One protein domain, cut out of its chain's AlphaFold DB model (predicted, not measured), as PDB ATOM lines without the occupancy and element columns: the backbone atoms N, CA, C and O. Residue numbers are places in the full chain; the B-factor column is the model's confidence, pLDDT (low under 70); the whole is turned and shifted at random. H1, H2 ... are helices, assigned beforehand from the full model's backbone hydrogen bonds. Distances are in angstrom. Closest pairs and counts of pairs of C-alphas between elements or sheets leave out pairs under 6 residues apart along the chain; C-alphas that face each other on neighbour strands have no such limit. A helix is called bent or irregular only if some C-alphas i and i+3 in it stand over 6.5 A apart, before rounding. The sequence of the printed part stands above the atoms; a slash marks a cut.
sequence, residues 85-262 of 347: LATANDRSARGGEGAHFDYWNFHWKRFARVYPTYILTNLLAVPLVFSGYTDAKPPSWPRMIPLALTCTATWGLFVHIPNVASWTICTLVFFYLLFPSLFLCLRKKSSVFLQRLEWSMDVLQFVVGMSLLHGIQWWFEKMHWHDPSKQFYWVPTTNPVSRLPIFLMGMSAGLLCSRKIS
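This is residues 85 to 262 of the 347 residues of the protein "Acyl_transf_3 domain-containing protein" of Chromera velia CCMP2878 (UniProt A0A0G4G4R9). Helices form a loose, flat slab: long H5 along one edge, H6 and H7 end to end in the next row, bent H4 beside them, and bent H2 along the opposite edge. H1 packs on H7; H3 is near H2b and H4a. The 178 printed residues have seven named helices, H1 to H7, and no named strand: all helix. The radius of gyration of the C-alphas is 19.5 A; the spans are 57 by 40 by 21 A.

H5, residues 191 to 222, measures 46.5 A from C-alpha 191 at (-42.062, 13.323, -0.900). H6 is residues 229 to 238; H7, residues 240 to 262, measures 31.7 A and ends at (-33.978, 15.784, -10.811). By hydrogen bonds H4 (164 to 187) and H2 (103 to 130) were each assigned as one helix, but C-alphas 177 and 180, and 113 and 116, are 7.1 A apart; the arms are H4a (164 to 177), H4b (180 to 187), H2a (103 to 113) and H2b (116 to 130). H1 is residues 85 to 92, H3 138 to 149.

H5 touches H7 with residues 191 to 205 alone, opposite ways at a shallow tilt of 27 degrees; the closest C-alphas, Glu 198 and Met 249, are 4.8 A apart. H7 touches H4a at a steep tilt of 56 degrees, C-alphas 171 and 240 being closest at 5.0 A. H1 touches H7, C-alphas 87 and 254 being closest at 4.9 A. H4a only just touches H2a and H2b, with 3 pairs of C-alphas within 8 A each, the closest being 107 and 176 at 7.2 A, and 118 and 166 at 6.9 A. Every O i to N i+4 pair is within hydrogen-bond range in H1, H2a, H4b and H5; H2b has 7 of 11, H3 4 of 8, H4a 8 of 10, H6 5 of 6, H7 17 of 19.

C-alphas 96 and 224, the two farthest apart, are 62.3 A apart. The printed part has no cut; H3 to H4 is a long link. Residues 96 to 99 and 213 to 232 have pLDDT under 70.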
ATOM      1  N   LEU A  85     -37.713  30.352  -2.795       93.25
ATOM      2  CA  LEU A  85     -36.633  30.145  -1.843       93.25
ATOM      3  C   LEU A  85     -36.275  28.658  -1.758       93.25
ATOM      4  O   LEU A  85     -35.101  28.318  -1.872       93.25
ATOM      5  N   ALA A  86     -37.254  27.765  -1.627       94.75
ATOM      6  CA  ALA A  86     -36.986  26.333  -1.551       94.75
ATOM      7  C   ALA A  86     -36.340  25.785  -2.834       94.75
ATOM      8  O   ALA A  86     -35.335  25.082  -2.753       94.75
ATOM      9  N   THR A  87     -36.855  26.149  -4.013       92.31
ATOM     10  CA  THR A  87     -36.300  25.701  -5.305       92.31
ATOM     11  C   THR A  87     -34.888  26.223  -5.558       92.31
ATOM     12  O   THR A  87     -34.023  25.457  -5.976       92.31
ATOM     13  N   ALA A  88     -34.626  27.509  -5.304       90.19
ATOM     14  CA  ALA A  88     -33.309  28.098  -5.538       90.19
ATOM     15  C   ALA A  88     -32.243  27.502  -4.606       90.19
ATOM     16  O   ALA A  88     -31.150  27.164  -5.060       90.19
ATOM     17  N   ASN A  89     -32.569  27.324  -3.320       90.75
ATOM     18  CA  ASN A  89     -31.625  26.762  -2.354       90.75
ATOM     19  C   ASN A  89     -31.437  25.244  -2.534       90.75
ATOM     20  O   ASN A  89     -30.321  24.765  -2.360       90.75
ATOM     21  N   ASP A  90     -32.466  24.474  -2.925       90.19
ATOM     22  CA  ASP A  90     -32.287  23.036  -3.213       90.19
ATOM     23  C   ASP A  90     -31.414  22.809  -4.451       90.19
ATOM     24  O   ASP A  90     -30.617  21.874  -4.468       90.19
ATOM     25  N   ARG A  91     -31.500  23.686  -5.460       85.12
ATOM     26  CA  ARG A  91     -30.607  23.635  -6.628       85.12
ATOM     27  C   ARG A  91     -29.158  23.905  -6.279       85.12
ATOM     28  O   ARG A  91     -28.315  23.094  -6.639       85.12
ATOM     29  N   SER A  92     -28.888  25.016  -5.595       84.06
ATOM     30  CA  SER A  92     -27.535  25.363  -5.137       84.06
ATOM     31  C   SER A  92     -26.943  24.198  -4.333       84.06
ATOM     32  O   SER A  92     -25.896  23.664  -4.689       84.06
ATOM     33  N   ALA A  93     -27.714  23.654  -3.387       84.88
ATOM     34  CA  ALA A  93     -27.280  22.543  -2.550       84.88
ATOM     35  C   ALA A  93     -27.215  21.164  -3.247       84.88
ATOM     36  O   ALA A  93     -26.815  20.187  -2.611       84.88
ATOM     37  N   ARG A  94     -27.669  21.032  -4.500       79.19
ATOM     38  CA  ARG A  94     -27.473  19.842  -5.357       79.19
ATOM     39  C   ARG A  94     -26.357  20.048  -6.383       79.19
ATOM     40  O   ARG A  94     -25.798  19.069  -6.857       79.19
ATOM     41  N   GLY A  95     -26.053  21.297  -6.728       71.25
ATOM     42  CA  GLY A  95     -25.058  21.689  -7.729       71.25
ATOM     43  C   GLY A  95     -23.610  21.689  -7.237       71.25
ATOM     44  O   GLY A  95     -22.743  22.147  -7.969       71.25
ATOM     45  N   GLY A  96     -23.337  21.198  -6.024       62.62
ATOM     46  CA  GLY A  96     -21.975  21.066  -5.497       62.62
ATOM     47  C   GLY A  96     -21.448  22.280  -4.728       62.62
ATOM     48  O   GLY A  96     -20.357  22.201  -4.171       62.62
ATOM     49  N   GLU A  97     -22.221  23.366  -4.604       58.25
ATOM     50  CA  GLU A  97     -21.982  24.350  -3.543       58.25
ATOM     51  C   GLU A  97     -22.242  23.625  -2.214       58.25
ATOM     52  O   GLU A  97     -23.331  23.088  -2.006       58.25
ATOM     53  N   GLY A  98     -21.194  23.476  -1.399       52.50
ATOM     54  CA  GLY A  98     -21.074  22.454  -0.356       52.50
ATOM     55  C   GLY A  98     -22.300  22.257   0.542       52.50
ATOM     56  O   GLY A  98     -23.114  23.150   0.752       52.50
ATOM     57  N   ALA A  99     -22.393  21.068   1.148       56.91
ATOM     58  CA  ALA A  99     -23.492  20.616   2.014       56.91
ATOM     59  C   ALA A  99     -23.831  21.531   3.220       56.91
ATOM     60  O   ALA A  99     -24.755  21.234   3.980       56.91
ATOM     61  N   HIS A 100     -23.101  22.631   3.401       71.94
ATOM     62  CA  HIS A 100     -23.294  23.624   4.439       71.94
ATOM     63  C   HIS A 100     -24.129  24.805   3.924       71.94
ATOM     64  O   HIS A 100     -23.724  25.543   3.028       71.94
ATOM     65  N   PHE A 101     -25.305  25.006   4.517       83.19
ATOM     66  CA  PHE A 101     -26.133  26.172   4.224       83.19
ATOM     67  C   PHE A 101     -25.477  27.432   4.801       83.19
ATOM     68  O   PHE A 101     -25.287  27.541   6.012       83.19
ATOM     69  N   ASP A 102     -25.146  28.399   3.947       88.06
ATOM     70  CA  ASP A 102     -24.570  29.675   4.375       88.06
ATOM     71  C   ASP A 102     -25.657  30.601   4.945       88.06
ATOM     72  O   ASP A 102     -26.298  31.387   4.239       88.06
ATOM     73  N   TYR A 103     -25.877  30.481   6.257       90.19
ATOM     74  CA  TYR A 103     -26.855  31.283   6.989       90.19
ATOM     75  C   TYR A 103     -26.567  32.779   6.881       90.19
ATOM     76  O   TYR A 103     -27.495  33.562   6.681       90.19
ATOM     77  N   TRP A 104     -25.308  33.190   7.023       91.44
ATOM     78  CA  TRP A 104     -24.956  34.606   7.080       91.44
ATOM     79  C   TRP A 104     -25.219  35.290   5.741       91.44
ATOM     80  O   TRP A 104     -25.964  36.272   5.666       91.44
ATOM     81  N   ASN A 105     -24.689  34.720   4.661       91.44
ATOM     82  CA  ASN A 105     -24.869  35.256   3.318       91.44
ATOM     83  C   ASN A 105     -26.334  35.205   2.879       91.44
ATOM     84  O   ASN A 105     -26.802  36.119   2.196       91.44
ATOM     85  N   PHE A 106     -27.083  34.174   3.297       92.94
ATOM     86  CA  PHE A 106     -28.525  34.137   3.088       92.94
ATOM     87  C   PHE A 106     -29.174  35.387   3.688       92.94
ATOM     88  O   PHE A 106     -29.740  36.178   2.938       92.94
ATOM     89  N   HIS A 107     -29.058  35.622   4.996       94.06
ATOM     90  CA  HIS A 107     -29.734  36.753   5.640       94.06
ATOM     91  C   HIS A 107     -29.250  38.101   5.099       94.06
ATOM     92  O   HIS A 107     -30.078  38.961   4.793       94.06
ATOM     93  N   TRP A 108     -27.942  38.257   4.878       95.56
ATOM     94  CA  TRP A 108     -27.361  39.489   4.346       95.56
ATOM     95  C   TRP A 108     -27.927  39.860   2.971       95.56
ATOM     96  O   TRP A 108     -28.386  40.984   2.770       95.56
ATOM     97  N   LYS A 109     -28.007  38.900   2.040       93.12
ATOM     98  CA  LYS A 109     -28.584  39.126   0.703       93.12
ATOM     99  C   LYS A 109     -30.041  39.596   0.760       93.12
ATOM    100  O   LYS A 109     -30.479  40.332  -0.121       93.12
ATOM    101  N   ARG A 110     -30.827  39.151   1.750       93.31
ATOM    102  CA  ARG A 110     -32.246  39.544   1.882       93.31
ATOM    103  C   ARG A 110     -32.370  40.884   2.591       93.31
ATOM    104  O   ARG A 110     -33.155  41.716   2.147       93.31
ATOM    105  N   PHE A 111     -31.550  41.117   3.612       94.06
ATOM    106  CA  PHE A 111     -31.452  42.406   4.280       94.06
ATOM    107  C   PHE A 111     -31.088  43.516   3.286       94.06
ATOM    108  O   PHE A 111     -31.856  44.461   3.130       94.06
ATOM    109  N   ALA A 112     -30.003  43.344   2.523       95.00
ATOM    110  CA  ALA A 112     -29.546  44.317   1.529       95.00
ATOM    111  C   ALA A 112     -30.579  44.582   0.419       95.00
ATOM    112  O   ALA A 112     -30.652  45.686  -0.111       95.00
ATOM    113  N   ARG A 113     -31.404  43.584   0.080       90.62
ATOM    114  CA  ARG A 113     -32.455  43.716  -0.937       90.62
ATOM    115  C   ARG A 113     -33.704  44.440  -0.431       90.62
ATOM    116  O   ARG A 113     -34.356  45.124  -1.212       90.62
ATOM    117  N   VAL A 114     -34.092  44.225   0.825       93.06
ATOM    118  CA  VAL A 114     -35.425  44.601   1.326       93.06
ATOM    119  C   VAL A 114     -35.376  45.790   2.281       93.06
ATOM    120  O   VAL A 114     -36.223  46.679   2.191       93.06
ATOM    121  N   TYR A 115     -34.392  45.829   3.181       94.56
ATOM    122  CA  TYR A 115     -34.342  46.813   4.260       94.56
ATOM    123  C   TYR A 115     -34.183  48.265   3.776       94.56
ATOM    124  O   TYR A 115     -34.938  49.111   4.259       94.56
ATOM    125  N   PRO A 116     -33.311  48.586   2.792       95.50
ATOM    126  CA  PRO A 116     -33.160  49.964   2.318       95.50
ATOM    127  C   PRO A 116     -34.471  50.541   1.773       95.50
ATOM    128  O   PRO A 116     -34.895  51.625   2.170       95.50
ATOM    129  N   THR A 117     -35.162  49.779   0.923       94.31
ATOM    130  CA  THR A 117     -36.452  50.171   0.341       94.31
ATOM    131  C   THR A 117     -37.544  50.278   1.404       94.31
ATOM    132  O   THR A 117     -38.360  51.199   1.370       94.31
ATOM    133  N   TYR A 118     -37.562  49.365   2.375       95.00
ATOM    134  CA  TYR A 118     -38.515  49.405   3.481       95.00
ATOM    135  C   TYR A 118     -38.370  50.683   4.320       95.00
ATOM    136  O   TYR A 118     -39.363  51.373   4.558       95.00
ATOM    137  N   ILE A 119     -37.145  51.038   4.722       95.44
ATOM    138  CA  ILE A 119     -36.898  52.263   5.493       95.44
ATOM    139  C   ILE A 119     -37.230  53.497   4.657       95.44
ATOM    140  O   ILE A 119     -37.973  54.357   5.122       95.44
ATOM    141  N   LEU A 120     -36.762  53.555   3.407       95.50
ATOM    142  CA  LEU A 120     -37.019  54.688   2.522       95.50
ATOM    143  C   LEU A 120     -38.521  54.942   2.337       95.50
ATOM    144  O   LEU A 120     -38.983  56.064   2.514       95.50
ATOM    145  N   THR A 121     -39.304  53.904   2.035       93.81
ATOM    146  CA  THR A 121     -40.753  54.058   1.828       93.81
ATOM    147  C   THR A 121     -41.500  54.431   3.107       93.81
ATOM    148  O   THR A 121     -42.461  55.192   3.037       93.81
ATOM    149  N   ASN A 122     -41.062  53.961   4.282       93.12
ATOM    150  CA  ASN A 122     -41.644  54.396   5.553       93.12
ATOM    151  C   ASN A 122     -41.299  55.854   5.867       93.12
ATOM    152  O   ASN A 122     -42.184  56.586   6.300       93.12
ATOM    153  N   LEU A 123     -40.064  56.294   5.605       92.62
ATOM    154  CA  LEU A 123     -39.651  57.692   5.777       92.62
ATOM    155  C   LEU A 123     -40.437  58.630   4.855       92.62
ATOM    156  O   LEU A 123     -40.954  59.645   5.312       92.62
ATOM    157  N   LEU A 124     -40.601  58.259   3.583       93.06
ATOM    158  CA  LEU A 124     -41.408  59.022   2.625       93.06
ATOM    159  C   LEU A 124     -42.897  59.066   2.998       93.06
ATOM    160  O   LEU A 124     -43.593  59.998   2.606       93.06
ATOM    161  N   ALA A 125     -43.386  58.095   3.774       90.25
ATOM    162  CA  ALA A 125     -44.757  58.072   4.275       90.25
ATOM    163  C   ALA A 125     -44.953  58.868   5.584       90.25
ATOM    164  O   ALA A 125     -46.091  59.085   5.992       90.25
ATOM    165  N   VAL A 126     -43.884  59.344   6.241       89.50
ATOM    166  CA  VAL A 126     -43.987  60.129   7.488       89.50
ATOM    167  C   VAL A 126     -44.816  61.413   7.326       89.50
ATOM    168  O   VAL A 126     -45.652  61.661   8.189       89.50
ATOM    169  N   PRO A 127     -44.693  62.222   6.256       89.44
ATOM    170  CA  PRO A 127     -45.551  63.398   6.078       89.44
ATOM    171  C   PRO A 127     -47.049  63.058   6.084       89.44
ATOM    172  O   PRO A 127     -47.849  63.795   6.656       89.44
ATOM    173  N   LEU A 128     -47.422  61.893   5.538       86.06
ATOM    174  CA  LEU A 128     -48.811  61.430   5.490       86.06
ATOM    175  C   LEU A 128     -49.387  61.155   6.887       86.06
ATOM    176  O   LEU A 128     -50.597  61.285   7.082       86.06
ATOM    177  N   VAL A 129     -48.532  60.816   7.862       85.81
ATOM    178  CA  VAL A 129     -48.912  60.659   9.277       85.81
ATOM    179  C   VAL A 129     -49.447  61.976   9.831       85.81
ATOM    180  O   VAL A 129     -50.506  61.999  10.457       85.81
ATOM    181  N   PHE A 130     -48.751  63.083   9.568       85.38
ATOM    182  CA  PHE A 130     -49.150  64.407  10.049       85.38
ATOM    183  C   PHE A 130     -50.348  64.979   9.290       85.38
ATOM    184  O   PHE A 130     -51.134  65.726   9.864       85.38
ATOM    185  N   SER A 131     -50.525  64.595   8.026       85.38
ATOM    186  CA  SER A 131     -51.691  64.968   7.219       85.38
ATOM    187  C   SER A 131     -52.959  64.163   7.546       85.38
ATOM    188  O   SER A 131     -54.002  64.414   6.951       85.38
ATOM    189  N   GLY A 132     -52.896  63.194   8.468       80.19
ATOM    190  CA  GLY A 132     -54.055  62.399   8.892       80.19
ATOM    191  C   GLY A 132     -54.484  61.300   7.912       80.19
ATOM    192  O   GLY A 132     -55.524  60.680   8.119       80.19
ATOM    193  N   TYR A 133     -53.685  61.013   6.880       79.38
ATOM    194  CA  TYR A 133     -53.970  59.962   5.891       79.38
ATOM    195  C   TYR A 133     -53.570  58.553   6.357       79.38
ATOM    196  O   TYR A 133     -53.789  57.578   5.638       79.38
ATOM    197  N   THR A 134     -52.982  58.421   7.549       75.88
ATOM    198  CA  THR A 134     -52.574  57.129   8.114       75.88
ATOM    199  C   THR A 134     -53.146  56.936   9.516       75.88
ATOM    200  O   THR A 134     -53.283  57.889  10.281       75.88
ATOM    201  N   ASP A 135     -53.397  55.679   9.885       75.50
ATOM    202  CA  ASP A 135     -53.795  55.293  11.246       75.50
ATOM    203  C   ASP A 135     -52.609  55.314  12.247       75.50
ATOM    204  O   ASP A 135     -52.813  55.143  13.451       75.50
ATOM    205  N   ALA A 136     -51.370  55.540  11.788       78.50
ATOM    206  CA  ALA A 136     -50.208  55.727  12.655       78.50
ATOM    207  C   ALA A 136     -50.241  57.142  13.253       78.50
ATOM    208  O   ALA A 136     -50.105  58.117  12.524       78.50
ATOM    209  N   LYS A 137     -50.425  57.281  14.573       79.31
ATOM    210  CA  LYS A 137     -50.586  58.589  15.243       79.31
ATOM    211  C   LYS A 137     -49.437  58.870  16.223       79.31
ATOM    212  O   LYS A 137     -48.893  57.919  16.781       79.31
ATOM    213  N   PRO A 138     -49.092  60.143  16.512       77.31
ATOM    214  CA  PRO A 138     -48.020  60.490  17.456       77.31
ATOM    215  C   PRO A 138     -48.066  59.760  18.813       77.31
ATOM    216  O   PRO A 138     -47.023  59.276  19.254       77.31
ATOM    217  N   PRO A 139     -49.240  59.551  19.447       80.00
ATOM    218  CA  PRO A 139     -49.317  58.807  20.706       80.00
ATOM    219  C   PRO A 139     -48.845  57.345  20.623       80.00
ATOM    220  O   PRO A 139     -48.454  56.776  21.637       80.00
ATOM    221  N   SER A 140     -48.856  56.715  19.440       81.62
ATOM    222  CA  SER A 140     -48.391  55.332  19.264       81.62
ATOM    223  C   SER A 140     -46.900  55.219  18.938       81.62
ATOM    224  O   SER A 140     -46.389  54.103  18.856       81.62
ATOM    225  N   TRP A 141     -46.179  56.331  18.759       86.56
ATOM    226  CA  TRP A 141     -44.782  56.330  18.310       86.56
ATOM    227  C   TRP A 141     -43.803  55.565  19.207       86.56
ATOM    228  O   TRP A 141     -43.014  54.803  18.645       86.56
ATOM    229  N   PRO A 142     -43.860  55.657  20.554       90.12
ATOM    230  CA  PRO A 142     -42.933  54.915  21.413       90.12
ATOM    231  C   PRO A 142     -42.996  53.398  21.198       90.12
ATOM    232  O   PRO A 142     -41.989  52.708  21.312       90.12
ATOM    233  N   ARG A 143     -44.176  52.878  20.834       88.12
ATOM    234  CA  ARG A 143     -44.372  51.469  20.472       88.12
ATOM    235  C   ARG A 143     -44.099  51.208  18.989       88.12
ATOM    236  O   ARG A 143     -43.528  50.183  18.645       88.12
ATOM    237  N   MET A 144     -44.521  52.106  18.105       90.50
ATOM    238  CA  MET A 144     -44.425  51.939  16.655       90.50
ATOM    239  C   MET A 144     -42.982  51.985  16.152       90.50
ATOM    240  O   MET A 144     -42.606  51.128  15.362       90.50
ATOM    241  N   ILE A 145     -42.176  52.953  16.593       91.81
ATOM    242  CA  ILE A 145     -40.806  53.169  16.102       91.81
ATOM    243  C   ILE A 145     -39.925  51.919  16.269       91.81
ATOM    244  O   ILE A 145     -39.383  51.464  15.260       91.81
ATOM    245  N   PRO A 146     -39.793  51.302  17.464       94.19
ATOM    246  CA  PRO A 146     -38.956  50.109  17.605       94.19
ATOM    247  C   PRO A 146     -39.472  48.934  16.764       94.19
ATOM    248  O   PRO A 146     -38.678  48.217  16.155       94.19
ATOM    249  N   LEU A 147     -40.794  48.761  16.659       93.19
ATOM    250  CA  LEU A 147     -41.395  47.705  15.840       93.19
ATOM    251  C   LEU A 147     -41.206  47.946  14.336       93.19
ATOM    252  O   LEU A 147     -41.006  46.998  13.578       93.19
ATOM    253  N   ALA A 148     -41.237  49.205  13.897       92.62
ATOM    254  CA  ALA A 148     -40.969  49.586  12.520       92.62
ATOM    255  C   ALA A 148     -39.494  49.349  12.172       92.62
ATOM    256  O   ALA A 148     -39.215  48.699  11.170       92.62
ATOM    257  N   LEU A 149     -38.555  49.795  13.011       93.75
ATOM    258  CA  LEU A 149     -37.113  49.642  12.767       93.75
ATOM    259  C   LEU A 149     -36.659  48.178  12.725       93.75
ATOM    260  O   LEU A 149     -35.755  47.841  11.962       93.75
ATOM    261  N   THR A 150     -37.301  47.318  13.519       93.75
ATOM    262  CA  THR A 150     -37.015  45.875  13.583       93.75
ATOM    263  C   THR A 150     -37.841  45.037  12.601       93.75
ATOM    264  O   THR A 150     -37.658  43.825  12.544       93.75
ATOM    265  N   CYS A 151     -38.738  45.651  11.818       94.75
ATOM    266  CA  CYS A 151     -39.680  44.959  10.927       94.75
ATOM    267  C   CYS A 151     -40.592  43.945  11.653       94.75
ATOM    268  O   CYS A 151     -40.938  42.901  11.099       94.75
ATOM    269  N   THR A 152     -40.998  44.238  12.891       94.56
ATOM    270  CA  THR A 152     -41.797  43.339  13.751       94.56
ATOM    271  C   THR A 152     -43.220  43.837  14.026       94.56
ATOM    272  O   THR A 152     -43.956  43.233  14.805       94.56
ATOM    273  N   ALA A 153     -43.663  44.902  13.349       91.62
ATOM    274  CA  ALA A 153     -44.976  45.528  13.560       91.62
ATOM    275  C   ALA A 153     -46.198  44.601  13.363       91.62
ATOM    276  O   ALA A 153     -47.293  44.924  13.826       91.62
ATOM    277  N   THR A 154     -46.020  43.448  12.708       91.81
ATOM    278  CA  THR A 154     -47.070  42.444  12.462       91.81
ATOM    279  C   THR A 154     -46.951  41.186  13.324       91.81
ATOM    280  O   THR A 154     -47.808  40.314  13.243       91.81
ATOM    281  N   TRP A 155     -45.901  41.044  14.140       92.31
ATOM    282  CA  TRP A 155     -45.596  39.767  14.801       92.31
ATOM    283  C   TRP A 155     -46.500  39.470  16.002       92.31
ATOM    284  O   TRP A 155     -46.755  38.309  16.313       92.31
ATOM    285  N   GLY A 156     -47.006  40.516  16.657       85.50
ATOM    286  CA  GLY A 156     -48.001  40.425  17.723       85.50
ATOM    287  C   GLY A 156     -49.343  40.997  17.275       85.50
ATOM    288  O   GLY A 156     -49.850  40.677  16.201       85.50
ATOM    289  N   LEU A 157     -49.906  41.881  18.100       81.12
ATOM    290  CA  LEU A 157     -51.015  42.732  17.672       81.12
ATOM    291  C   LEU A 157     -50.526  43.721  16.615       81.12
ATOM    292  O   LEU A 157     -49.453  44.308  16.776       81.12
ATOM    293  N   PHE A 158     -51.330  43.919  15.571       80.38
ATOM    294  CA  PHE A 158     -50.966  44.764  14.444       80.38
ATOM    295  C   PHE A 158     -50.794  46.219  14.892       80.38
ATOM    296  O   PHE A 158     -51.721  46.834  15.431       80.38
ATOM    297  N   VAL A 159     -49.597  46.763  14.657       84.69
ATOM    298  CA  VAL A 159     -49.278  48.173  14.889       84.69
ATOM    299  C   VAL A 159     -49.134  48.869  13.544       84.69
ATOM    300  O   VAL A 159     -48.296  48.492  12.728       84.69
ATOM    301  N   HIS A 160     -49.946  49.903  13.322       84.94
ATOM    302  CA  HIS A 160     -49.858  50.716  12.117       84.94
ATOM    303  C   HIS A 160     -48.508  51.434  12.062       84.94
ATOM    304  O   HIS A 160     -48.125  52.127  13.003       84.94
ATOM    305  N   ILE A 161     -47.810  51.258  10.944       88.62
ATOM    306  CA  ILE A 161     -46.580  51.965  10.576       88.62
ATOM    307  C   ILE A 161     -46.894  52.981   9.467       88.62
ATOM    308  O   ILE A 161     -47.929  52.829   8.810       88.62
ATOM    309  N   PRO A 162     -46.043  54.005   9.241       89.00
ATOM    310  CA  PRO A 162     -46.339  55.090   8.301       89.00
ATOM    311  C   PRO A 162     -46.748  54.595   6.911       89.00
ATOM    312  O   PRO A 162     -47.763  55.028   6.369       89.00
ATOM    313  N   ASN A 163     -46.013  53.625   6.359       89.94
ATOM    314  CA  ASN A 163     -46.422  52.932   5.146       89.94
ATOM    315  C   ASN A 163     -47.188  51.650   5.503       89.94
ATOM    316  O   ASN A 163     -46.582  50.595   5.690       89.94
ATOM    317  N   VAL A 164     -48.524  51.716   5.545       82.50
ATOM    318  CA  VAL A 164     -49.374  50.565   5.905       82.50
ATOM    319  C   VAL A 164     -49.069  49.339   5.039       82.50
ATOM    320  O   VAL A 164     -48.961  48.245   5.580       82.50
ATOM    321  N   ALA A 165     -48.833  49.502   3.731       85.25
ATOM    322  CA  ALA A 165     -48.534  48.392   2.816       85.25
ATOM    323  C   ALA A 165     -47.238  47.627   3.168       85.25
ATOM    324  O   ALA A 165     -47.057  46.474   2.763       85.25
ATOM    325  N   SER A 166     -46.353  48.225   3.974       90.44
ATOM    326  CA  SER A 166     -45.123  47.584   4.448       90.44
ATOM    327  C   SER A 166     -45.354  46.467   5.472       90.44
ATOM    328  O   SER A 166     -44.405  45.751   5.791       90.44
ATOM    329  N   TRP A 167     -46.592  46.241   5.940       90.50
ATOM    330  CA  TRP A 167     -46.933  45.092   6.797       90.50
ATOM    331  C   TRP A 167     -46.440  43.760   6.204       90.50
ATOM    332  O   TRP A 167     -45.980  42.873   6.917       90.50
ATOM    333  N   THR A 168     -46.470  43.659   4.878       90.62
ATOM    334  CA  THR A 168     -46.068  42.487   4.090       90.62
ATOM    335  C   THR A 168     -44.591  42.154   4.253       90.62
ATOM    336  O   THR A 168     -44.220  40.985   4.364       90.62
ATOM    337  N   ILE A 169     -43.753  43.189   4.326       93.25
ATOM    338  CA  ILE A 169     -42.316  43.075   4.543       93.25
ATOM    339  C   ILE A 169     -42.033  42.601   5.965       93.25
ATOM    340  O   ILE A 169     -41.224  41.695   6.139       93.25
ATOM    341  N   CYS A 170     -42.738  43.130   6.969       94.56
ATOM    342  CA  CYS A 170     -42.613  42.662   8.353       94.56
ATOM    343  C   CYS A 170     -42.912  41.157   8.476       94.56
ATOM    344  O   CYS A 170     -42.190  40.414   9.146       94.56
ATOM    345  N   THR A 171     -43.941  40.689   7.767       94.12
ATOM    346  CA  THR A 171     -44.302  39.268   7.691       94.12
ATOM    347  C   THR A 171     -43.245  38.442   6.947       94.12
ATOM    348  O   THR A 171     -42.867  37.365   7.406       94.12
ATOM    349  N   LEU A 172     -42.702  38.949   5.835       94.25
ATOM    350  CA  LEU A 172     -41.633  38.279   5.084       94.25
ATOM    351  C   LEU A 172     -40.331  38.159   5.878       94.25
ATOM    352  O   LEU A 172     -39.674  37.124   5.793       94.25
ATOM    353  N   VAL A 173     -39.958  39.178   6.659       95.25
ATOM    354  CA  VAL A 173     -38.753  39.139   7.501       95.25
ATOM    355  C   VAL A 173     -38.831  37.979   8.494       95.25
ATOM    356  O   VAL A 173     -37.856  37.244   8.635       95.25
ATOM    357  N   PHE A 174     -39.999  37.731   9.095       96.06
ATOM    358  CA  PHE A 174     -40.208  36.551   9.940       96.06
ATOM    359  C   PHE A 174     -39.961  35.243   9.177       96.06
ATOM    360  O   PHE A 174     -39.242  34.362   9.652       96.06
ATOM    361  N   PHE A 175     -40.505  35.118   7.963       96.06
ATOM    362  CA  PHE A 175     -40.282  33.933   7.133       96.06
ATOM    363  C   PHE A 175     -38.820  33.757   6.748       96.06
ATOM    364  O   PHE A 175     -38.336  32.631   6.741       96.06
ATOM    365  N   TYR A 176     -38.095  34.839   6.465       95.44
ATOM    366  CA  TYR A 176     -36.671  34.764   6.149       95.44
ATOM    367  C   TYR A 176     -35.843  34.280   7.336       95.44
ATOM    368  O   TYR A 176     -34.927  33.495   7.121       95.44
ATOM    369  N   LEU A 177     -36.196  34.672   8.562       95.38
ATOM    370  CA  LEU A 177     -35.526  34.192   9.772       95.38
ATOM    371  C   LEU A 177     -35.769  32.697  10.018       95.38
ATOM    372  O   LEU A 177     -34.851  31.973  10.392       95.38
ATOM    373  N   LEU A 178     -36.990  32.210   9.772       95.75
ATOM    374  CA  LEU A 178     -37.311  30.787   9.933       95.75
ATOM    375  C   LEU A 178     -36.854  29.914   8.761       95.75
ATOM    376  O   LEU A 178     -36.662  28.706   8.927       95.75
ATOM    377  N   PHE A 179     -36.708  30.499   7.571       95.94
ATOM    378  CA  PHE A 179     -36.514  29.759   6.330       95.94
ATOM    379  C   PHE A 179     -35.344  28.767   6.381       95.94
ATOM    380  O   PHE A 179     -35.581  27.621   6.009       95.94
ATOM    381  N   PRO A 180     -34.124  29.119   6.835       94.00
ATOM    382  CA  PRO A 180     -33.000  28.180   6.845       94.00
ATOM    383  C   PRO A 180     -33.298  26.894   7.623       94.00
ATOM    384  O   PRO A 180     -33.124  25.791   7.105       94.00
ATOM    385  N   SER A 181     -33.835  27.032   8.837       94.25
ATOM    386  CA  SER A 181     -34.188  25.904   9.702       94.25
ATOM    387  C   SER A 181     -35.298  25.050   9.090       94.25
ATOM    388  O   SER A 181     -35.198  23.821   9.042       94.25
ATOM    389  N   LEU A 182     -36.343  25.697   8.561       95.25
ATOM    390  CA  LEU A 182     -37.449  25.017   7.887       95.25
ATOM    391  C   LEU A 182     -36.978  24.287   6.627       95.25
ATOM    392  O   LEU A 182     -37.340  23.134   6.410       95.25
ATOM    393  N   PHE A 183     -36.138  24.926   5.817       95.31
ATOM    394  CA  PHE A 183     -35.607  24.374   4.577       95.31
ATOM    395  C   PHE A 183     -34.790  23.112   4.849       95.31
ATOM    396  O   PHE A 183     -35.053  22.070   4.248       95.31
ATOM    397  N   LEU A 184     -33.855  23.168   5.799       93.06
ATOM    398  CA  LEU A 184     -33.021  22.021   6.159       93.06
ATOM    399  C   LEU A 184     -33.832  20.865   6.753       93.06
ATOM    400  O   LEU A 184     -33.514  19.703   6.493       93.06
ATOM    401  N   CYS A 185     -34.884  21.160   7.520       94.12
ATOM    402  CA  CYS A 185     -35.786  20.144   8.055       94.12
ATOM    403  C   CYS A 185     -36.619  19.487   6.946       94.12
ATOM    404  O   CYS A 185     -36.607  18.264   6.802       94.12
ATOM    405  N   LEU A 186     -37.303  20.288   6.123       94.31
ATOM    406  CA  LEU A 186     -38.215  19.811   5.081       94.31
ATOM    407  C   LEU A 186     -37.485  19.088   3.947       94.31
ATOM    408  O   LEU A 186     -37.982  18.080   3.443       94.31
ATOM    409  N   ARG A 187     -36.277  19.533   3.582       93.00
ATOM    410  CA  ARG A 187     -35.465  18.898   2.532       93.00
ATOM    411  C   ARG A 187     -35.168  17.428   2.833       93.00
ATOM    412  O   ARG A 187     -35.143  16.625   1.901       93.00
ATOM    413  N   LYS A 188     -35.000  17.071   4.112       91.69
ATOM    414  CA  LYS A 188     -34.724  15.700   4.582       91.69
ATOM    415  C   LYS A 188     -35.961  14.795   4.608       91.69
ATOM    416  O   LYS A 188     -35.826  13.589   4.779       91.69
ATOM    417  N   LYS A 189     -37.172  15.346   4.486       95.50
ATOM    418  CA  LYS A 189     -38.420  14.573   4.586       95.50
ATOM    419  C   LYS A 189     -38.794  13.913   3.259       95.50
ATOM    420  O   LYS A 189     -38.440  14.405   2.190       95.50
ATOM    421  N   SER A 190     -39.542  12.810   3.306       95.38
ATOM    422  CA  SER A 190     -39.995  12.099   2.102       95.38
ATOM    423  C   SER A 190     -40.967  12.938   1.263       95.38
ATOM    424  O   SER A 190     -41.583  13.882   1.754       95.38
ATOM    425  N   SER A 191     -41.117  12.610  -0.024       94.44
ATOM    426  CA  SER A 191     -42.062  13.323  -0.900       94.44
ATOM    427  C   SER A 191     -43.514  13.142  -0.447       94.44
ATOM    428  O   SER A 191     -44.298  14.078  -0.537       94.44
ATOM    429  N   VAL A 192     -43.846  11.980   0.127       95.00
ATOM    430  CA  VAL A 192     -45.169  11.710   0.715       95.00
ATOM    431  C   VAL A 192     -45.438  12.620   1.912       95.00
ATOM    432  O   VAL A 192     -46.534  13.155   2.041       95.00
ATOM    433  N   PHE A 193     -44.440  12.836   2.778       96.19
ATOM    434  CA  PHE A 193     -44.584  13.758   3.905       96.19
ATOM    435  C   PHE A 193     -44.856  15.188   3.430       96.19
ATOM    436  O   PHE A 193     -45.751  15.834   3.961       96.19
ATOM    437  N   LEU A 194     -44.122  15.670   2.420       94.31
ATOM    438  CA  LEU A 194     -44.311  17.021   1.880       94.31
ATOM    439  C   LEU A 194     -45.699  17.211   1.252       94.31
ATOM    440  O   LEU A 194     -46.314  18.244   1.475       94.31
ATOM    441  N   GLN A 195     -46.213  16.205   0.540       93.25
ATOM    442  CA  GLN A 195     -47.578  16.238   0.001       93.25
ATOM    443  C   GLN A 195     -48.616  16.273   1.129       93.25
ATOM    444  O   GLN A 195     -49.497  17.123   1.134       93.25
ATOM    445  N   ARG A 196     -48.494  15.395   2.135       94.44
ATOM    446  CA  ARG A 196     -49.395  15.407   3.303       94.44
ATOM    447  C   ARG A 196     -49.347  16.740   4.044       94.44
ATOM    448  O   ARG A 196     -50.383  17.215   4.495       94.44
ATOM    449  N   LEU A 197     -48.160  17.334   4.159       93.38
ATOM    450  CA  LEU A 197     -47.982  18.645   4.766       93.38
ATOM    451  C   LEU A 197     -48.736  19.722   3.976       93.38
ATOM    452  O   LEU A 197     -49.497  20.460   4.586       93.38
ATOM    453  N   GLU A 198     -48.585  19.772   2.651       92.25
ATOM    454  CA  GLU A 198     -49.310  20.699   1.766       92.25
ATOM    455  C   GLU A 198     -50.829  20.606   1.978       92.25
ATOM    456  O   GLU A 198     -51.436  21.572   2.438       92.25
ATOM    457  N   TRP A 199     -51.397  19.403   1.829       91.19
ATOM    458  CA  TRP A 199     -52.822  19.147   2.071       91.19
ATOM    459  C   TRP A 199     -53.269  19.533   3.487       91.19
ATOM    460  O   TRP A 199     -54.343  20.103   3.672       91.19
ATOM    461  N   SER A 200     -52.459  19.240   4.509       91.81
ATOM    462  CA  SER A 200     -52.800  19.581   5.897       91.81
ATOM    463  C   SER A 200     -52.849  21.096   6.134       91.81
ATOM    464  O   SER A 200     -53.713  21.575   6.869       91.81
ATOM    465  N   MET A 201     -51.957  21.856   5.490       91.50
ATOM    466  CA  MET A 201     -51.899  23.314   5.600       91.50
ATOM    467  C   MET A 201     -53.045  23.978   4.828       91.50
ATOM    468  O   MET A 201     -53.608  24.953   5.325       91.50
ATOM    469  N   ASP A 202     -53.437  23.419   3.682       88.38
ATOM    470  CA  ASP A 202     -54.619  23.838   2.923       88.38
ATOM    471  C   ASP A 202     -55.907  23.673   3.726       88.38
ATOM    472  O   ASP A 202     -56.672  24.625   3.889       88.38
ATOM    473  N   VAL A 203     -56.125  22.482   4.293       89.94
ATOM    474  CA  VAL A 203     -57.300  22.211   5.133       89.94
ATOM    475  C   VAL A 203     -57.312  23.134   6.348       89.94
ATOM    476  O   VAL A 203     -58.352  23.707   6.669       89.94
ATOM    477  N   LEU A 204     -56.163  23.338   7.000       89.50
ATOM    478  CA  LEU A 204     -56.053  24.260   8.129       89.50
ATOM    479  C   LEU A 204     -56.439  25.693   7.735       89.50
ATOM    480  O   LEU A 204     -57.219  26.327   8.442       89.50
ATOM    481  N   GLN A 205     -55.927  26.207   6.613       85.69
ATOM    482  CA  GLN A 205     -56.258  27.551   6.130       85.69
ATOM    483  C   GLN A 205     -57.727  27.672   5.732       85.69
ATOM    484  O   GLN A 205     -58.347  28.693   6.019       85.69
ATOM    485  N   PHE A 206     -58.297  26.630   5.127       85.44
ATOM    486  CA  PHE A 206     -59.715  26.588   4.799       85.44
ATOM    487  C   PHE A 206     -60.577  26.649   6.063       85.44
ATOM    488  O   PHE A 206     -61.447  27.510   6.166       85.44
ATOM    489  N   VAL A 207     -60.292  25.808   7.063       85.75
ATOM    490  CA  VAL A 207     -61.025  25.794   8.339       85.75
ATOM    491  C   VAL A 207     -60.899  27.137   9.052       85.75
ATOM    492  O   VAL A 207     -61.913  27.720   9.420       85.75
ATOM    493  N   VAL A 208     -59.682  27.676   9.189       82.75
ATOM    494  CA  VAL A 208     -59.452  28.986   9.823       82.75
ATOM    495  C   VAL A 208     -60.170  30.099   9.060       82.75
ATOM    496  O   VAL A 208     -60.824  30.938   9.678       82.75
ATOM    497  N   GLY A 209     -60.101  30.098   7.727       78.69
ATOM    498  CA  GLY A 209     -60.805  31.056   6.879       78.69
ATOM    499  C   GLY A 209     -62.319  31.001   7.084       78.69
ATOM    500  O   GLY A 209     -62.944  32.035   7.315       78.69
ATOM    501  N   MET A 210     -62.900  29.800   7.093       78.12
ATOM    502  CA  MET A 210     -64.328  29.606   7.350       78.12
ATOM    503  C   MET A 210     -64.713  30.027   8.773       78.12
ATOM    504  O   MET A 210     -65.721  30.707   8.941       78.12
ATOM    505  N   SER A 211     -63.922  29.692   9.795       75.00
ATOM    506  CA  SER A 211     -64.176  30.118  11.177       75.00
ATOM    507  C   SER A 211     -64.135  31.639  11.332       75.00
ATOM    508  O   SER A 211     -64.966  32.198  12.046       75.00
ATOM    509  N   LEU A 212     -63.219  32.324  10.641       72.00
ATOM    510  CA  LEU A 212     -63.147  33.787  10.645       72.00
ATOM    511  C   LEU A 212     -64.348  34.419   9.934       72.00
ATOM    512  O   LEU A 212     -64.897  35.388  10.447       72.00
ATOM    513  N   LEU A 213     -64.797  33.861   8.805       68.00
ATOM    514  CA  LEU A 213     -65.995  34.340   8.106       68.00
ATOM    515  C   LEU A 213     -67.254  34.208   8.976       68.00
ATOM    516  O   LEU A 213     -68.004  35.173   9.114       68.00
ATOM    517  N   HIS A 214     -67.441  33.059   9.630       66.56
ATOM    518  CA  HIS A 214     -68.561  32.848  10.552       66.56
ATOM    519  C   HIS A 214     -68.449  33.722  11.807       66.56
ATOM    520  O   HIS A 214     -69.453  34.250  12.272       66.56
ATOM    521  N   GLY A 215     -67.237  33.917  12.337       67.69
ATOM    522  CA  GLY A 215     -66.995  34.799  13.479       67.69
ATOM    523  C   GLY A 215     -67.302  36.265  13.166       67.69
ATOM    524  O   GLY A 215     -67.912  36.947  13.984       67.69
ATOM    525  N   ILE A 216     -66.940  36.734  11.967       65.00
ATOM    526  CA  ILE A 216     -67.263  38.081  11.479       65.00
ATOM    527  C   ILE A 216     -68.780  38.240  11.316       65.00
ATOM    528  O   ILE A 216     -69.335  39.228  11.791       65.00
ATOM    529  N   GLN A 217     -69.459  37.270  10.700       62.88
ATOM    530  CA  GLN A 217     -70.911  37.314  10.504       62.88
ATOM    531  C   GLN A 217     -71.677  37.295  11.837       62.88
ATOM    532  O   GLN A 217     -72.522  38.153  12.074       62.88
ATOM    533  N   TRP A 218     -71.310  36.390  12.748       64.31
ATOM    534  CA  TRP A 218     -71.881  36.319  14.096       64.31
ATOM    535  C   TRP A 218     -71.653  37.610  14.898       64.31
ATOM    536  O   TRP A 218     -72.520  38.043  15.656       64.31
ATOM    537  N   TRP A 219     -70.495  38.255  14.719       60.84
ATOM    538  CA  TRP A 219     -70.177  39.527  15.365       60.84
ATOM    539  C   TRP A 219     -71.031  40.685  14.826       60.84
ATOM    540  O   TRP A 219     -71.593  41.435  15.627       60.84
ATOM    541  N   PHE A 220     -71.187  40.789  13.497       60.81
ATOM    542  CA  PHE A 220     -72.057  41.786  12.855       60.81
ATOM    543  C   PHE A 220     -73.519  41.667  13.304       60.81
ATOM    544  O   PHE A 220     -74.212  42.677  13.393       60.81
ATOM    545  N   GLU A 221     -73.976  40.455  13.620       61.25
ATOM    546  CA  GLU A 221     -75.338  40.199  14.095       61.25
ATOM    547  C   GLU A 221     -75.560  40.547  15.581       61.25
ATOM    548  O   GLU A 221     -76.703  40.783  15.971       61.25
ATOM    549  N   LYS A 222     -74.515  40.585  16.433       63.84
ATOM    550  CA  LYS A 222     -74.693  40.652  17.904       63.84
ATOM    551  C   LYS A 222     -74.075  41.831  18.657       63.84
ATOM    552  O   LYS A 222     -74.496  42.067  19.789       63.84
ATOM    553  N   MET A 223     -73.102  42.566  18.119       54.47
ATOM    554  CA  MET A 223     -72.386  43.607  18.880       54.47
ATOM    555  C   MET A 223     -72.410  44.963  18.159       54.47
ATOM    556  O   MET A 223     -71.609  45.223  17.271       54.47
ATOM    557  N   HIS A 224     -73.298  45.868  18.587       54.44
ATOM    558  CA  HIS A 224     -73.387  47.252  18.087       54.44
ATOM    559  C   HIS A 224     -72.424  48.245  18.774       54.44
ATOM    560  O   HIS A 224     -72.593  49.453  18.620       54.44
ATOM    561  N   TRP A 225     -71.450  47.784  19.566       42.12
ATOM    562  CA  TRP A 225     -70.665  48.668  20.435       42.12
ATOM    563  C   TRP A 225     -69.150  48.491  20.286       42.12
ATOM    564  O   TRP A 225     -68.603  47.409  20.486       42.12
ATOM    565  N   HIS A 226     -68.508  49.630  19.997       46.12
ATOM    566  CA  HIS A 226     -67.085  49.874  19.738       46.12
ATOM    567  C   HIS A 226     -66.514  49.217  18.471       46.12
ATOM    568  O   HIS A 226     -67.013  48.207  17.999       46.12
ATOM    569  N   ASP A 227     -65.472  49.831  17.895       51.66
ATOM    570  CA  ASP A 227     -64.798  49.422  16.649       51.66
ATOM    571  C   ASP A 227     -63.483  48.640  16.921       51.66
ATOM    572  O   ASP A 227     -62.391  49.142  16.654       51.66
ATOM    573  N   PRO A 228     -63.516  47.404  17.471       51.34
ATOM    574  CA  PRO A 228     -62.385  46.483  17.430       51.34
ATOM    575  C   PRO A 228     -62.281  45.757  16.073       51.34
ATOM    576  O   PRO A 228     -61.408  44.901  15.907       51.34
ATOM    577  N   SER A 229     -63.133  46.099  15.091       55.41
ATOM    578  CA  SER A 229     -63.280  45.397  13.805       55.41
ATOM    579  C   SER A 229     -61.965  45.318  13.022       55.41
ATOM    580  O   SER A 229     -61.645  44.295  12.411       55.41
ATOM    581  N   LYS A 230     -61.138  46.366  13.124       63.53
ATOM    582  CA  LYS A 230     -59.833  46.430  12.465       63.53
ATOM    583  C   LYS A 230     -58.878  45.351  12.988       63.53
ATOM    584  O   LYS A 230     -58.251  44.670  12.187       63.53
ATOM    585  N   GLN A 231     -58.764  45.139  14.298       67.88
ATOM    586  CA  GLN A 231     -57.772  44.197  14.843       67.88
ATOM    587  C   GLN A 231     -58.141  42.732  14.554       67.88
ATOM    588  O   GLN A 231     -57.261  41.950  14.193       67.88
ATOM    589  N   PHE A 232     -59.430  42.375  14.610       68.12
ATOM    590  CA  PHE A 232     -59.907  41.030  14.246       68.12
ATOM    591  C   PHE A 232     -59.633  40.670  12.785       68.12
ATOM    592  O   PHE A 232     -59.390  39.507  12.477       68.12
ATOM    593  N   TYR A 233     -59.631  41.659  11.893       72.94
ATOM    594  CA  TYR A 233     -59.260  41.469  10.496       72.94
ATOM    595  C   TYR A 233     -57.737  41.494  10.285       72.94
ATOM    596  O   TYR A 233     -57.169  40.597   9.655       72.94
ATOM    597  N   TRP A 234     -57.053  42.515  10.810       75.88
ATOM    598  CA  TRP A 234     -55.637  42.768  10.533       75.88
ATOM    599  C   TRP A 234     -54.706  41.760  11.207       75.88
ATOM    600  O   TRP A 234     -53.691  41.405  10.611       75.88
ATOM    601  N   VAL A 235     -55.032  41.249  12.399       79.56
ATOM    602  CA  VAL A 235     -54.167  40.281  13.090       79.56
ATOM    603  C   VAL A 235     -54.084  38.959  12.313       79.56
ATOM    604  O   VAL A 235     -52.980  38.617  11.901       79.56
ATOM    605  N   PRO A 236     -55.179  38.248  11.976       78.75
ATOM    606  CA  PRO A 236     -55.084  37.044  11.146       78.75
ATOM    607  C   PRO A 236     -54.511  37.322   9.753       78.75
ATOM    608  O   PRO A 236     -53.854  36.459   9.169       78.75
ATOM    609  N   THR A 237     -54.736  38.527   9.219       80.00
ATOM    610  CA  THR A 237     -54.277  38.897   7.878       80.00
ATOM    611  C   THR A 237     -52.769  39.102   7.806       80.00
ATOM    612  O   THR A 237     -52.150  38.657   6.836       80.00
ATOM    613  N   THR A 238     -52.191  39.767   8.805       86.25
ATOM    614  CA  THR A 238     -50.798  40.237   8.774       86.25
ATOM    615  C   THR A 238     -49.863  39.407   9.632       86.25
ATOM    616  O   THR A 238     -48.659  39.392   9.366       86.25
ATOM    617  N   ASN A 239     -50.385  38.694  10.633       90.00
ATOM    618  CA  ASN A 239     -49.545  37.950  11.549       90.00
ATOM    619  C   ASN A 239     -48.762  36.856  10.801       90.00
ATOM    620  O   ASN A 239     -49.330  36.092  10.017       90.00
ATOM    621  N   PRO A 240     -47.442  36.759  11.004       93.00
ATOM    622  CA  PRO A 240     -46.653  35.768  10.298       93.00
ATOM    623  C   PRO A 240     -47.012  34.331  10.685       93.00
ATOM    624  O   PRO A 240     -46.936  33.451   9.835       93.00
ATOM    625  N   VAL A 241     -47.461  34.074  11.915       91.50
ATOM    626  CA  VAL A 241     -47.835  32.726  12.369       91.50
ATOM    627  C   VAL A 241     -49.079  32.226  11.637       91.50
ATOM    628  O   VAL A 241     -49.095  31.086  11.178       91.50
ATOM    629  N   SER A 242     -50.090  33.078  11.439       88.06
ATOM    630  CA  SER A 242     -51.294  32.706  10.680       88.06
ATOM    631  C   SER A 242     -51.005  32.476   9.195       88.06
ATOM    632  O   SER A 242     -51.706  31.705   8.540       88.06
ATOM    633  N   ARG A 243     -49.965  33.122   8.652       90.06
ATOM    634  CA  ARG A 243     -49.553  33.017   7.243       90.06
ATOM    635  C   ARG A 243     -48.464  31.973   6.986       90.06
ATOM    636  O   ARG A 243     -48.235  31.617   5.830       90.06
ATOM    637  N   LEU A 244     -47.836  31.445   8.035       93.31
ATOM    638  CA  LEU A 244     -46.790  30.431   7.937       93.31
ATOM    639  C   LEU A 244     -47.231  29.169   7.167       93.31
ATOM    640  O   LEU A 244     -46.440  28.709   6.345       93.31
ATOM    641  N   PRO A 245     -48.463  28.634   7.328       94.56
ATOM    642  CA  PRO A 245     -48.926  27.483   6.545       94.56
ATOM    643  C   PRO A 245     -48.816  27.690   5.030       94.56
ATOM    644  O   PRO A 245     -48.297  26.827   4.328       94.56
ATOM    645  N   ILE A 246     -49.199  28.871   4.534       93.31
ATOM    646  CA  ILE A 246     -49.151  29.215   3.104       93.31
ATOM    647  C   ILE A 246     -47.700  29.254   2.601       93.31
ATOM    648  O   ILE A 246     -47.383  28.775   1.511       93.31
ATOM    649  N   PHE A 247     -46.791  29.800   3.410       95.75
ATOM    650  CA  PHE A 247     -45.364  29.805   3.096       95.75
ATOM    651  C   PHE A 247     -44.784  28.379   3.053       95.75
ATOM    652  O   PHE A 247     -44.029  28.048   2.135       95.75
ATOM    653  N   LEU A 248     -45.175  27.515   3.998       96.69
ATOM    654  CA  LEU A 248     -44.760  26.109   4.061       96.69
ATOM    655  C   LEU A 248     -45.277  25.285   2.877       96.69
ATOM    656  O   LEU A 248     -44.530  24.451   2.359       96.69
ATOM    657  N   MET A 249     -46.505  25.534   2.415       95.56
ATOM    658  CA  MET A 249     -47.027  24.935   1.182       95.56
ATOM    659  C   MET A 249     -46.129  25.286  -0.003       95.56
ATOM    660  O   MET A 249     -45.655  24.400  -0.710       95.56
ATOM    661  N   GLY A 250     -45.789  26.570  -0.147       95.62
ATOM    662  CA  GLY A 250     -44.847  27.038  -1.161       95.62
ATOM    663  C   GLY A 250     -43.500  26.318  -1.099       95.62
ATOM    664  O   GLY A 250     -43.010  25.822  -2.114       95.62
ATOM    665  N   MET A 251     -42.906  26.211   0.095       97.00
ATOM    666  CA  MET A 251     -41.643  25.487   0.286       97.00
ATOM    667  C   MET A 251     -41.751  24.010  -0.115       97.00
ATOM    668  O   MET A 251     -40.856  23.484  -0.781       97.00
ATOM    669  N   SER A 252     -42.845  23.352   0.267       96.94
ATOM    670  CA  SER A 252     -43.103  21.933  -0.005       96.94
ATOM    671  C   SER A 252     -43.259  21.682  -1.503       96.94
ATOM    672  O   SER A 252     -42.539  20.850  -2.060       96.94
ATOM    673  N   ALA A 253     -44.088  22.484  -2.176       95.62
ATOM    674  CA  ALA A 253     -44.253  22.463  -3.624       95.62
ATOM    675  C   ALA A 253     -42.919  22.706  -4.353       95.62
ATOM    676  O   ALA A 253     -42.592  22.016  -5.321       95.62
ATOM    677  N   GLY A 254     -42.094  23.633  -3.855       94.75
ATOM    678  CA  GLY A 254     -40.777  23.919  -4.423       94.75
ATOM    679  C   GLY A 254     -39.797  22.745  -4.327       94.75
ATOM    680  O   GLY A 254     -39.105  22.417  -5.297       94.75
ATOM    681  N   LEU A 255     -39.759  22.065  -3.180       95.31
ATOM    682  CA  LEU A 255     -38.934  20.869  -2.986       95.31
ATOM    683  C   LEU A 255     -39.426  19.690  -3.838       95.31
ATOM    684  O   LEU A 255     -38.615  19.011  -4.467       95.31
ATOM    685  N   LEU A 256     -40.741  19.462  -3.903       94.94
ATOM    686  CA  LEU A 256     -41.345  18.420  -4.742       94.94
ATOM    687  C   LEU A 256     -41.048  18.648  -6.228       94.94
ATOM    688  O   LEU A 256     -40.622  17.725  -6.923       94.94
ATOM    689  N   CYS A 257     -41.193  19.889  -6.694       93.69
ATOM    690  CA  CYS A 257     -40.848  20.288  -8.054       93.69
ATOM    691  C   CYS A 257     -39.366  20.015  -8.360       93.69
ATOM    692  O   CYS A 257     -39.042  19.395  -9.374       93.69
ATOM    693  N   SER A 258     -38.464  20.391  -7.448       91.44
ATOM    694  CA  SER A 258     -37.017  20.183  -7.618       91.44
ATOM    695  C   SER A 258     -36.644  18.697  -7.689       91.44
ATOM    696  O   SER A 258     -35.813  18.302  -8.512       91.44
ATOM    697  N   ARG A 259     -37.307  17.847  -6.895       92.44
ATOM    698  CA  ARG A 259     -37.140  16.384  -6.947       92.44
ATOM    699  C   ARG A 259     -37.615  15.798  -8.272       92.44
ATOM    700  O   ARG A 259     -36.877  15.024  -8.868       92.44
ATOM    701  N   LYS A 260     -38.791  16.208  -8.755       91.06
ATOM    702  CA  LYS A 260     -39.354  15.738 -10.033       91.06
ATOM    703  C   LYS A 260     -38.471  16.113 -11.227       91.06
ATOM    704  O   LYS A 260     -38.275  15.309 -12.131       91.06
ATOM    705  N   ILE A 261     -37.907  17.322 -11.217       88.19
ATOM    706  CA  ILE A 261     -36.951  17.754 -12.248       88.19
ATOM    707  C   ILE A 261     -35.678  16.908 -12.189       88.19
ATOM    708  O   ILE A 261     -35.152  16.529 -13.230       88.19
ATOM    709  N   SER A 262     -35.181  16.607 -10.986       86.75
ATOM    710  CA  SER A 262     -33.978  15.784 -10.811       86.75
ATOM    711  C   SER A 262     -34.198  14.363 -11.334       86.75
ATOM    712  O   SER A 262     -33.420  13.906 -12.164       86.75
TER     713      SER A 262